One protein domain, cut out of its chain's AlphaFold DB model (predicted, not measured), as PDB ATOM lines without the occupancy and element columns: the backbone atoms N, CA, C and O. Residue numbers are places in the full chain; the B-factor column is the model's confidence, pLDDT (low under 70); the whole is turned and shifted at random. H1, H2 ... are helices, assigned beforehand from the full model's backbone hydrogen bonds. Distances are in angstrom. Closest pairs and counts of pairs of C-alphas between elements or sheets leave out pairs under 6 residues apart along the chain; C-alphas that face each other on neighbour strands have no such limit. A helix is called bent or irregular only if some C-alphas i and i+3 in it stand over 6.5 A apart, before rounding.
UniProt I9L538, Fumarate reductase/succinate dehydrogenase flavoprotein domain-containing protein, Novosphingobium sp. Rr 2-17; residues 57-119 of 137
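AT A GLANCE: This is residues 57 to 119 of the 137 residues of the protein "Fumarate reductase/succinate dehydrogenase flavoprotein domain-containing protein" of Novosphingobium sp. Rr 2-17 (UniProt I9L538). One long, kinked helix, H2, makes the length of the domain; H1 packs steeply on its first turns, and past its other end residues 103 to 119 fold back as a looping stretch with a short antiparallel pairing, 107 to 108 with 114 to 115. The first residues, 57 to 62, lie between H1 and that stretch. The printed part has 63 residues with two named helices, H1 then H2, and no named strand: all helix. It is loose, radius of gyration of the C-alphas 13.3 A, and elongated, spanning 37 by 22 by 19 A.

HOW THE PARTS SIT: Start at H2, residues 83 to 102, which has a kink of 27 degrees near residue 94. H1, residues 63 to 76, touches residues 83 to 87 of H2 alone; look at the closest C-alphas, Ile 70 and Pro 83, 6.2 A apart. They run opposite ways at a steep tilt of 65 degrees. Every O i to N i+4 pair is within hydrogen-bond range in H1, and 11 of 16 in H2.

IN THESE COORDINATES: Find C-alpha 83 at (-34.764, 4.977, 21.069); H2 runs 31.7 A to C-alpha 102 at (-24.254, 33.385, 30.339). It is irregular: C-alphas 99 and 102 are 7.0 A apart. H1 begins at C-alpha 63, (-25.409, 9.928, 13.180), and is 19.8 A long.

THE WHOLE: The C-alphas farthest apart, Tyr 78 and Glu 102, are 39.0 A apart. The H1 to H2 link is short, the printed part has no cut, and no printed residue is under 70 in pLDDT.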
ATOM      1  N   TRP A  57     -26.607  14.099  28.713       95.12
ATOM      2  CA  TRP A  57     -26.315  13.237  27.575       95.12
ATOM      3  C   TRP A  57     -25.818  14.062  26.376       95.12
ATOM      4  O   TRP A  57     -26.515  14.289  25.393       95.12
ATOM      5  N   TRP A  58     -24.596  14.572  26.515       96.19
ATOM      6  CA  TRP A  58     -23.947  15.511  25.607       96.19
ATOM      7  C   TRP A  58     -23.196  14.772  24.495       96.19
ATOM      8  O   TRP A  58     -22.008  14.473  24.624       96.19
ATOM      9  N   ILE A  59     -23.903  14.448  23.411       97.00
ATOM     10  CA  ILE A  59     -23.352  13.724  22.258       97.00
ATOM     11  C   ILE A  59     -23.471  14.595  21.000       97.00
ATOM     12  O   ILE A  59     -24.556  15.087  20.665       97.00
ATOM     13  N   ALA A  60     -22.352  14.760  20.291       95.25
ATOM     14  CA  ALA A  60     -22.276  15.527  19.049       95.25
ATOM     15  C   ALA A  60     -23.282  15.021  17.990       95.25
ATOM     16  O   ALA A  60     -23.675  13.851  18.044       95.25
ATOM     17  N   PRO A  61     -23.714  15.869  17.036       96.50
ATOM     18  CA  PRO A  61     -24.644  15.513  15.960       96.50
ATOM     19  C   PRO A  61     -23.980  14.656  14.871       96.50
ATOM     20  O   PRO A  61     -24.011  14.983  13.690       96.50
ATOM     21  N   ASP A  62     -23.376  13.545  15.282       98.00
ATOM     22  CA  ASP A  62     -22.857  12.499  14.410       98.00
ATOM     23  C   ASP A  62     -23.814  11.301  14.447       98.00
ATOM     24  O   ASP A  62     -24.084  10.732  15.509       98.00
ATOM     25  N   ALA A  63     -24.358  10.937  13.284       96.50
ATOM     26  CA  ALA A  63     -25.409   9.928  13.180       96.50
ATOM     27  C   ALA A  63     -24.940   8.529  13.613       96.50
ATOM     28  O   ALA A  63     -25.694   7.803  14.262       96.50
ATOM     29  N   ALA A  64     -23.705   8.146  13.279       97.81
ATOM     30  CA  ALA A  64     -23.168   6.833  13.628       97.81
ATOM     31  C   ALA A  64     -22.884   6.742  15.134       97.81
ATOM     32  O   ALA A  64     -23.256   5.762  15.783       97.81
ATOM     33  N   LEU A  65     -22.290   7.792  15.704       97.81
ATOM     34  CA  LEU A  65     -22.024   7.910  17.132       97.81
ATOM     35  C   LEU A  65     -23.319   7.903  17.949       97.81
ATOM     36  O   LEU A  65     -23.422   7.144  18.912       97.81
ATOM     37  N   ARG A  66     -24.309   8.727  17.574       97.88
ATOM     38  CA  ARG A  66     -25.599   8.797  18.277       97.88
ATOM     39  C   ARG A  66     -26.327   7.463  18.221       97.88
ATOM     40  O   ARG A  66     -26.738   6.980  19.272       97.88
ATOM     41  N   ARG A  67     -26.404   6.829  17.044       97.88
ATOM     42  CA  ARG A  67     -27.006   5.497  16.894       97.88
ATOM     43  C   ARG A  67     -26.357   4.484  17.829       97.88
ATOM     44  O   ARG A  67     -27.063   3.863  18.614       97.88
ATOM     45  N   LYS A  68     -25.023   4.392  17.819       98.25
ATOM     46  CA  LYS A  68     -24.289   3.467  18.688       98.25
ATOM     47  C   LYS A  68     -24.598   3.706  20.170       98.25
ATOM     48  O   LYS A  68     -24.877   2.771  20.908       98.25
ATOM     49  N   VAL A  69     -24.548   4.961  20.620       97.69
ATOM     50  CA  VAL A  69     -24.777   5.314  22.032       97.69
ATOM     51  C   VAL A  69     -26.223   5.031  22.464       97.69
ATOM     52  O   VAL A  69     -26.448   4.626  23.607       97.69
ATOM     53  N   ILE A  70     -27.193   5.226  21.568       98.31
ATOM     54  CA  ILE A  70     -28.601   4.888  21.803       98.31
ATOM     55  C   ILE A  70     -28.783   3.368  21.872       98.31
ATOM     56  O   ILE A  70     -29.386   2.890  22.827       98.31
ATOM     57  N   GLU A  71     -28.227   2.611  20.923       98.06
ATOM     58  CA  GLU A  71     -28.281   1.141  20.902       98.06
ATOM     59  C   GLU A  71     -27.673   0.537  22.174       98.06
ATOM     60  O   GLU A  71     -28.319  -0.275  22.838       98.06
ATOM     61  N   ASP A  72     -26.483   0.998  22.572       97.81
ATOM     62  CA  ASP A  72     -25.812   0.566  23.801       97.81
ATOM     63  C   ASP A  72     -26.690   0.842  25.038       97.81
ATOM     64  O   ASP A  72     -26.829  -0.004  25.927       97.81
ATOM     65  N   ARG A  73     -27.311   2.030  25.109       97.00
ATOM     66  CA  ARG A  73     -28.163   2.419  26.241       97.00
ATOM     67  C   ARG A  73     -29.478   1.642  26.263       97.00
ATOM     68  O   ARG A  73     -29.916   1.237  27.338       97.00
ATOM     69  N   HIS A  74     -30.088   1.427  25.104       97.75
ATOM     70  CA  HIS A  74     -31.308   0.648  24.940       97.75
ATOM     71  C   HIS A  74     -31.085  -0.814  25.345       97.75
ATOM     72  O   HIS A  74     -31.876  -1.369  26.111       97.75
ATOM     73  N   ALA A  75     -29.966  -1.409  24.919       97.88
ATOM     74  CA  ALA A  75     -29.559  -2.748  25.328       97.88
ATOM     75  C   ALA A  75     -29.313  -2.838  26.844       97.88
ATOM     76  O   ALA A  75     -29.812  -3.756  27.491       97.88
ATOM     77  N   ALA A  76     -28.623  -1.855  27.438       97.19
ATOM     78  CA  ALA A  76     -28.425  -1.786  28.891       97.19
ATOM     79  C   ALA A  76     -29.744  -1.623  29.675       97.19
ATOM     80  O   ALA A  76     -29.841  -2.052  30.823       97.19
ATOM     81  N   GLY A  77     -30.759  -1.017  29.056       96.62
ATOM     82  CA  GLY A  77     -32.128  -0.936  29.562       96.62
ATOM     83  C   GLY A  77     -32.992  -2.163  29.250       96.62
ATOM     84  O   GLY A  77     -34.208  -2.073  29.388       96.62
ATOM     85  N   TYR A  78     -32.402  -3.277  28.798       97.44
ATOM     86  CA  TYR A  78     -33.096  -4.516  28.414       97.44
ATOM     87  C   TYR A  78     -34.185  -4.326  27.348       97.44
ATOM     88  O   TYR A  78     -35.181  -5.045  27.326       97.44
ATOM     89  N   GLY A  79     -34.012  -3.340  26.468       96.25
ATOM     90  CA  GLY A  79     -34.982  -3.023  25.424       96.25
ATOM     91  C   GLY A  79     -36.265  -2.348  25.921       96.25
ATOM     92  O   GLY A  79     -37.245  -2.292  25.189       96.25
ATOM     93  N   LEU A  80     -36.281  -1.849  27.164       97.31
ATOM     94  CA  LEU A  80     -37.435  -1.152  27.755       97.31
ATOM     95  C   LEU A  80     -37.402   0.365  27.547       97.31
ATOM     96  O   LEU A  80     -38.281   1.084  28.014       97.31
ATOM     97  N   SER A  81     -36.345   0.868  26.918       96.12
ATOM     98  CA  SER A  81     -36.205   2.287  26.611       96.12
ATOM     99  C   SER A  81     -36.793   2.613  25.242       96.12
ATOM    100  O   SER A  81     -36.901   1.732  24.403       96.12
ATOM    101  N   ASP A  82     -37.105   3.881  24.990       97.44
ATOM    102  CA  ASP A  82     -37.561   4.340  23.675       97.44
ATOM    103  C   ASP A  82     -36.404   5.026  22.918       97.44
ATOM    104  O   ASP A  82     -35.972   6.114  23.323       97.44
ATOM    105  N   PRO A  83     -35.870   4.412  21.840       97.31
ATOM    106  CA  PRO A  83     -34.764   4.977  21.069       97.31
ATOM    107  C   PRO A  83     -35.072   6.333  20.420       97.31
ATOM    108  O   PRO A  83     -34.180   7.176  20.327       97.31
ATOM    109  N   GLU A  84     -36.318   6.572  20.001       97.19
ATOM    110  CA  GLU A  84     -36.725   7.829  19.367       97.19
ATOM    111  C   GLU A  84     -36.725   8.967  20.395       97.19
ATOM    112  O   GLU A  84     -36.196  10.057  20.148       97.19
ATOM    113  N   TRP A  85     -37.241   8.707  21.600       97.81
ATOM    114  CA  TRP A  85     -37.139   9.663  22.705       97.81
ATOM    115  C   TRP A  85     -35.693   9.918  23.122       97.81
ATOM    116  O   TRP A  85     -35.332  11.062  23.403       97.81
ATOM    117  N   MET A  86     -34.849   8.887  23.139       97.75
ATOM    118  CA  MET A  86     -33.425   9.035  23.441       97.75
ATOM    119  C   MET A  86     -32.722   9.974  22.455       97.75
ATOM    120  O   MET A  86     -31.998  10.877  22.882       97.75
ATOM    121  N   GLU A  87     -32.978   9.815  21.155       97.62
ATOM    122  CA  GLU A  87     -32.443  10.705  20.123       97.62
ATOM    123  C   GLU A  87     -32.901  12.153  20.327       97.62
ATOM    124  O   GLU A  87     -32.075  13.071  20.341       97.62
ATOM    125  N   ARG A  88     -34.199  12.367  20.584       97.56
ATOM    126  CA  ARG A  88     -34.758  13.702  20.865       97.56
ATOM    127  C   ARG A  88     -34.139  14.354  22.097       97.56
ATOM    128  O   ARG A  88     -33.893  15.562  22.084       97.56
ATOM    129  N   VAL A  89     -33.879  13.583  23.155       96.94
ATOM    130  CA  VAL A  89     -33.234  14.077  24.379       96.94
ATOM    131  C   VAL A  89     -31.800  14.514  24.098       96.94
ATOM    132  O   VAL A  89     -31.425  15.615  24.503       96.94
ATOM    133  N   ILE A  90     -31.011  13.699  23.388       97.75
ATOM    134  CA  ILE A  90     -29.636  14.052  22.998       97.75
ATOM    135  C   ILE A  90     -29.642  15.336  22.170       97.75
ATOM    136  O   ILE A  90     -28.872  16.260  22.438       97.75
ATOM    137  N   ASP A  91     -30.522  15.407  21.173       98.00
ATOM    138  CA  ASP A  91     -30.566  16.531  20.253       98.00
ATOM    139  C   ASP A  91     -30.998  17.835  20.935       98.00
ATOM    140  O   ASP A  91     -30.367  18.878  20.761       98.00
ATOM    141  N   THR A  92     -32.023  17.762  21.785       97.38
ATOM    142  CA  THR A  92     -32.476  18.905  22.587       97.38
ATOM    143  C   THR A  92     -31.375  19.366  23.532       97.38
ATOM    144  O   THR A  92     -31.057  20.549  23.557       97.38
ATOM    145  N   THR A  93     -30.736  18.435  24.245       97.06
ATOM    146  CA  THR A  93     -29.626  18.740  25.159       97.06
ATOM    147  C   THR A  93     -28.489  19.450  24.431       97.06
ATOM    148  O   THR A  93     -27.983  20.452  24.931       97.06
ATOM    149  N   TRP A  94     -28.105  18.964  23.244       97.31
ATOM    150  CA  TRP A  94     -27.049  19.565  22.427       97.31
ATOM    151  C   TRP A  94     -27.366  21.012  22.032       97.31
ATOM    152  O   TRP A  94     -26.492  21.873  22.089       97.31
ATOM    153  N   ARG A  95     -28.620  21.276  21.647       96.50
ATOM    154  CA  ARG A  95     -29.064  22.597  21.186       96.50
ATOM    155  C   ARG A  95     -29.252  23.605  22.316       96.50
ATOM    156  O   ARG A  95     -28.940  24.767  22.109       96.50
ATOM    157  N   THR A  96     -29.774  23.191  23.471       95.69
ATOM    158  CA  THR A  96     -30.238  24.139  24.503       95.69
ATOM    159  C   THR A  96     -29.271  24.327  25.663       95.69
ATOM    160  O   THR A  96     -29.234  25.406  26.246       95.69
ATOM    161  N   LEU A  97     -28.475  23.314  26.025       96.25
ATOM    162  CA  LEU A  97     -27.574  23.414  27.176       96.25
ATOM    163  C   LEU A  97     -26.540  24.557  27.060       96.25
ATOM    164  O   LEU A  97     -26.281  25.187  28.091       96.25
ATOM    165  N   PRO A  98     -25.980  24.877  25.871       95.81
ATOM    166  CA  PRO A  98     -25.062  26.008  25.715       95.81
ATOM    167  C   PRO A  98     -25.671  27.365  26.065       95.81
ATOM    168  O   PRO A  98     -24.939  28.238  26.527       95.81
ATOM    169  N   ASP A  99     -26.991  27.534  25.922       94.69
ATOM    170  CA  ASP A  99     -27.678  28.795  26.239       94.69
ATOM    171  C   ASP A  99     -27.505  29.194  27.712       94.69
ATOM    172  O   ASP A  99     -27.597  30.363  28.072       94.69
ATOM    173  N   LEU A 100     -27.218  28.226  28.588       95.44
ATOM    174  CA  LEU A 100     -26.960  28.494  29.997       95.44
ATOM    175  C   LEU A 100     -25.602  29.182  30.232       95.44
ATOM    176  O   LEU A 100     -25.331  29.606  31.354       95.44
ATOM    177  N   GLY A 101     -24.737  29.285  29.219       95.06
ATOM    178  CA  GLY A 101     -23.358  29.768  29.340       95.06
ATOM    179  C   GLY A 101     -23.222  31.178  29.921       95.06
ATOM    180  O   GLY A 101     -22.246  31.454  30.615       95.06
ATOM    181  N   GLU A 102     -24.223  32.042  29.734       92.88
ATOM    182  CA  GLU A 102     -24.254  33.385  30.339       92.88
ATOM    183  C   GLU A 102     -24.469  33.346  31.863       92.88
ATOM    184  O   GLU A 102     -24.054  34.247  32.590       92.88
ATOM    185  N   HIS A 103     -25.078  32.271  32.369       95.44
ATOM    186  CA  HIS A 103     -25.410  32.091  33.784       95.44
ATOM    187  C   HIS A 103     -24.561  31.015  34.475       95.44
ATOM    188  O   HIS A 103     -24.497  30.973  35.708       95.44
ATOM    189  N   TYR A 104     -23.914  30.134  33.709       95.69
ATOM    190  CA  TYR A 104     -23.105  29.029  34.205       95.69
ATOM    191  C   TYR A 104     -21.745  28.980  33.506       95.69
ATOM    192  O   TYR A 104     -21.638  28.681  32.320       95.69
ATOM    193  N   ALA A 105     -20.682  29.179  34.286       94.94
ATOM    194  CA  ALA A 105     -19.315  29.000  33.815       94.94
ATOM    195  C   ALA A 105     -19.001  27.505  33.635       94.94
ATOM    196  O   ALA A 105     -18.630  26.810  34.590       94.94
ATOM    197  N   PHE A 106     -19.174  27.008  32.411       95.75
ATOM    198  CA  PHE A 106     -18.754  25.665  32.025       95.75
ATOM    199  C   PHE A 106     -17.228  25.510  32.099       95.75
ATOM    200  O   PHE A 106     -16.472  26.473  31.978       95.75
ATOM    201  N   GLY A 107     -16.774  24.277  32.335       93.06
ATOM    202  CA  GLY A 107     -15.348  23.952  32.344       93.06
ATOM    203  C   GLY A 107     -14.775  23.824  30.932       93.06
ATOM    204  O   GLY A 107     -15.507  23.865  29.947       93.06
ATOM    205  N   THR A 108     -13.466  23.604  30.831       93.38
ATOM    206  CA  THR A 108     -12.814  23.206  29.573       93.38
ATOM    207  C   THR A 108     -12.812  21.687  29.414       93.38
ATOM    208  O   THR A 108     -12.746  20.956  30.403       93.38
ATOM    209  N   ASP A 109     -12.862  21.207  28.173       92.19
ATOM    210  CA  ASP A 109     -12.686  19.792  27.828       92.19
ATOM    211  C   ASP A 109     -11.208  19.352  27.735       92.19
ATOM    212  O   ASP A 109     -10.923  18.187  27.456       92.19
ATOM    213  N   GLY A 110     -10.261  20.277  27.952       91.19
ATOM    214  CA  GLY A 110      -8.819  20.029  27.846       91.19
ATOM    215  C   GLY A 110      -8.274  19.994  26.412       91.19
ATOM    216  O   GLY A 110      -7.087  19.741  26.225       91.19
ATOM    217  N   LYS A 111      -9.109  20.259  25.401       92.00
ATOM    218  CA  LYS A 111      -8.769  20.273  23.965       92.00
ATOM    219  C   LYS A 111      -9.061  21.623  23.299       92.00
ATOM    220  O   LYS A 111      -9.081  21.716  22.076       92.00
ATOM    221  N   GLY A 112      -9.286  22.663  24.101       89.69
ATOM    222  CA  GLY A 112      -9.674  23.997  23.632       89.69
ATOM    223  C   GLY A 112     -11.184  24.184  23.451       89.69
ATOM    224  O   GLY A 112     -11.600  25.248  23.004       89.69
ATOM    225  N   GLY A 113     -12.000  23.190  23.812       90.75
ATOM    226  CA  GLY A 113     -13.456  23.265  23.815       90.75
ATOM    227  C   GLY A 113     -14.057  23.425  25.215       90.75
ATOM    228  O   GLY A 113     -13.365  23.450  26.244       90.75
ATOM    229  N   THR A 114     -15.386  23.515  25.239       94.00
ATOM    230  CA  THR A 114     -16.192  23.662  26.456       94.00
ATOM    231  C   THR A 114     -16.754  22.317  26.904       94.00
ATOM    232  O   THR A 114     -17.432  21.611  26.151       94.00
ATOM    233  N   PHE A 115     -16.532  21.979  28.170       94.56
ATOM    234  CA  PHE A 115     -17.090  20.797  28.810       94.56
ATOM    235  C   PHE A 115     -18.500  21.081  29.350       94.56
ATOM    236  O   PHE A 115     -18.667  21.578  30.464       94.56
ATOM    237  N   HIS A 116     -19.515  20.742  28.550       95.12
ATOM    238  CA  HIS A 116     -20.928  20.978  28.883       95.12
ATOM    239  C   HIS A 116     -21.572  19.872  29.734       95.12
ATOM    240  O   HIS A 116     -22.491  20.141  30.501       95.12
ATOM    241  N   SER A 117     -21.114  18.625  29.594       92.25
ATOM    242  CA  SER A 117     -21.843  17.447  30.092       92.25
ATOM    243  C   SER A 117     -22.034  17.432  31.617       92.25
ATOM    244  O   SER A 117     -23.166  17.392  32.110       92.25
ATOM    245  N   GLY A 118     -20.937  17.510  32.374       91.75
ATOM    246  CA  GLY A 118     -20.938  17.447  33.831       91.75
ATOM    247  C   GLY A 118     -21.045  18.827  34.468       91.75
ATOM    248  O   GLY A 118     -20.184  19.686  34.269       91.75
ATOM    249  N   VAL A 119     -22.068  19.018  35.300       92.62
ATOM    250  CA  VAL A 119     -22.315  20.289  35.991       92.62
ATOM    251  C   VAL A 119     -22.464  20.089  37.497       92.62
ATOM    252  O   VAL A 119     -22.916  19.053  37.980       92.62
TER     253      VAL A 119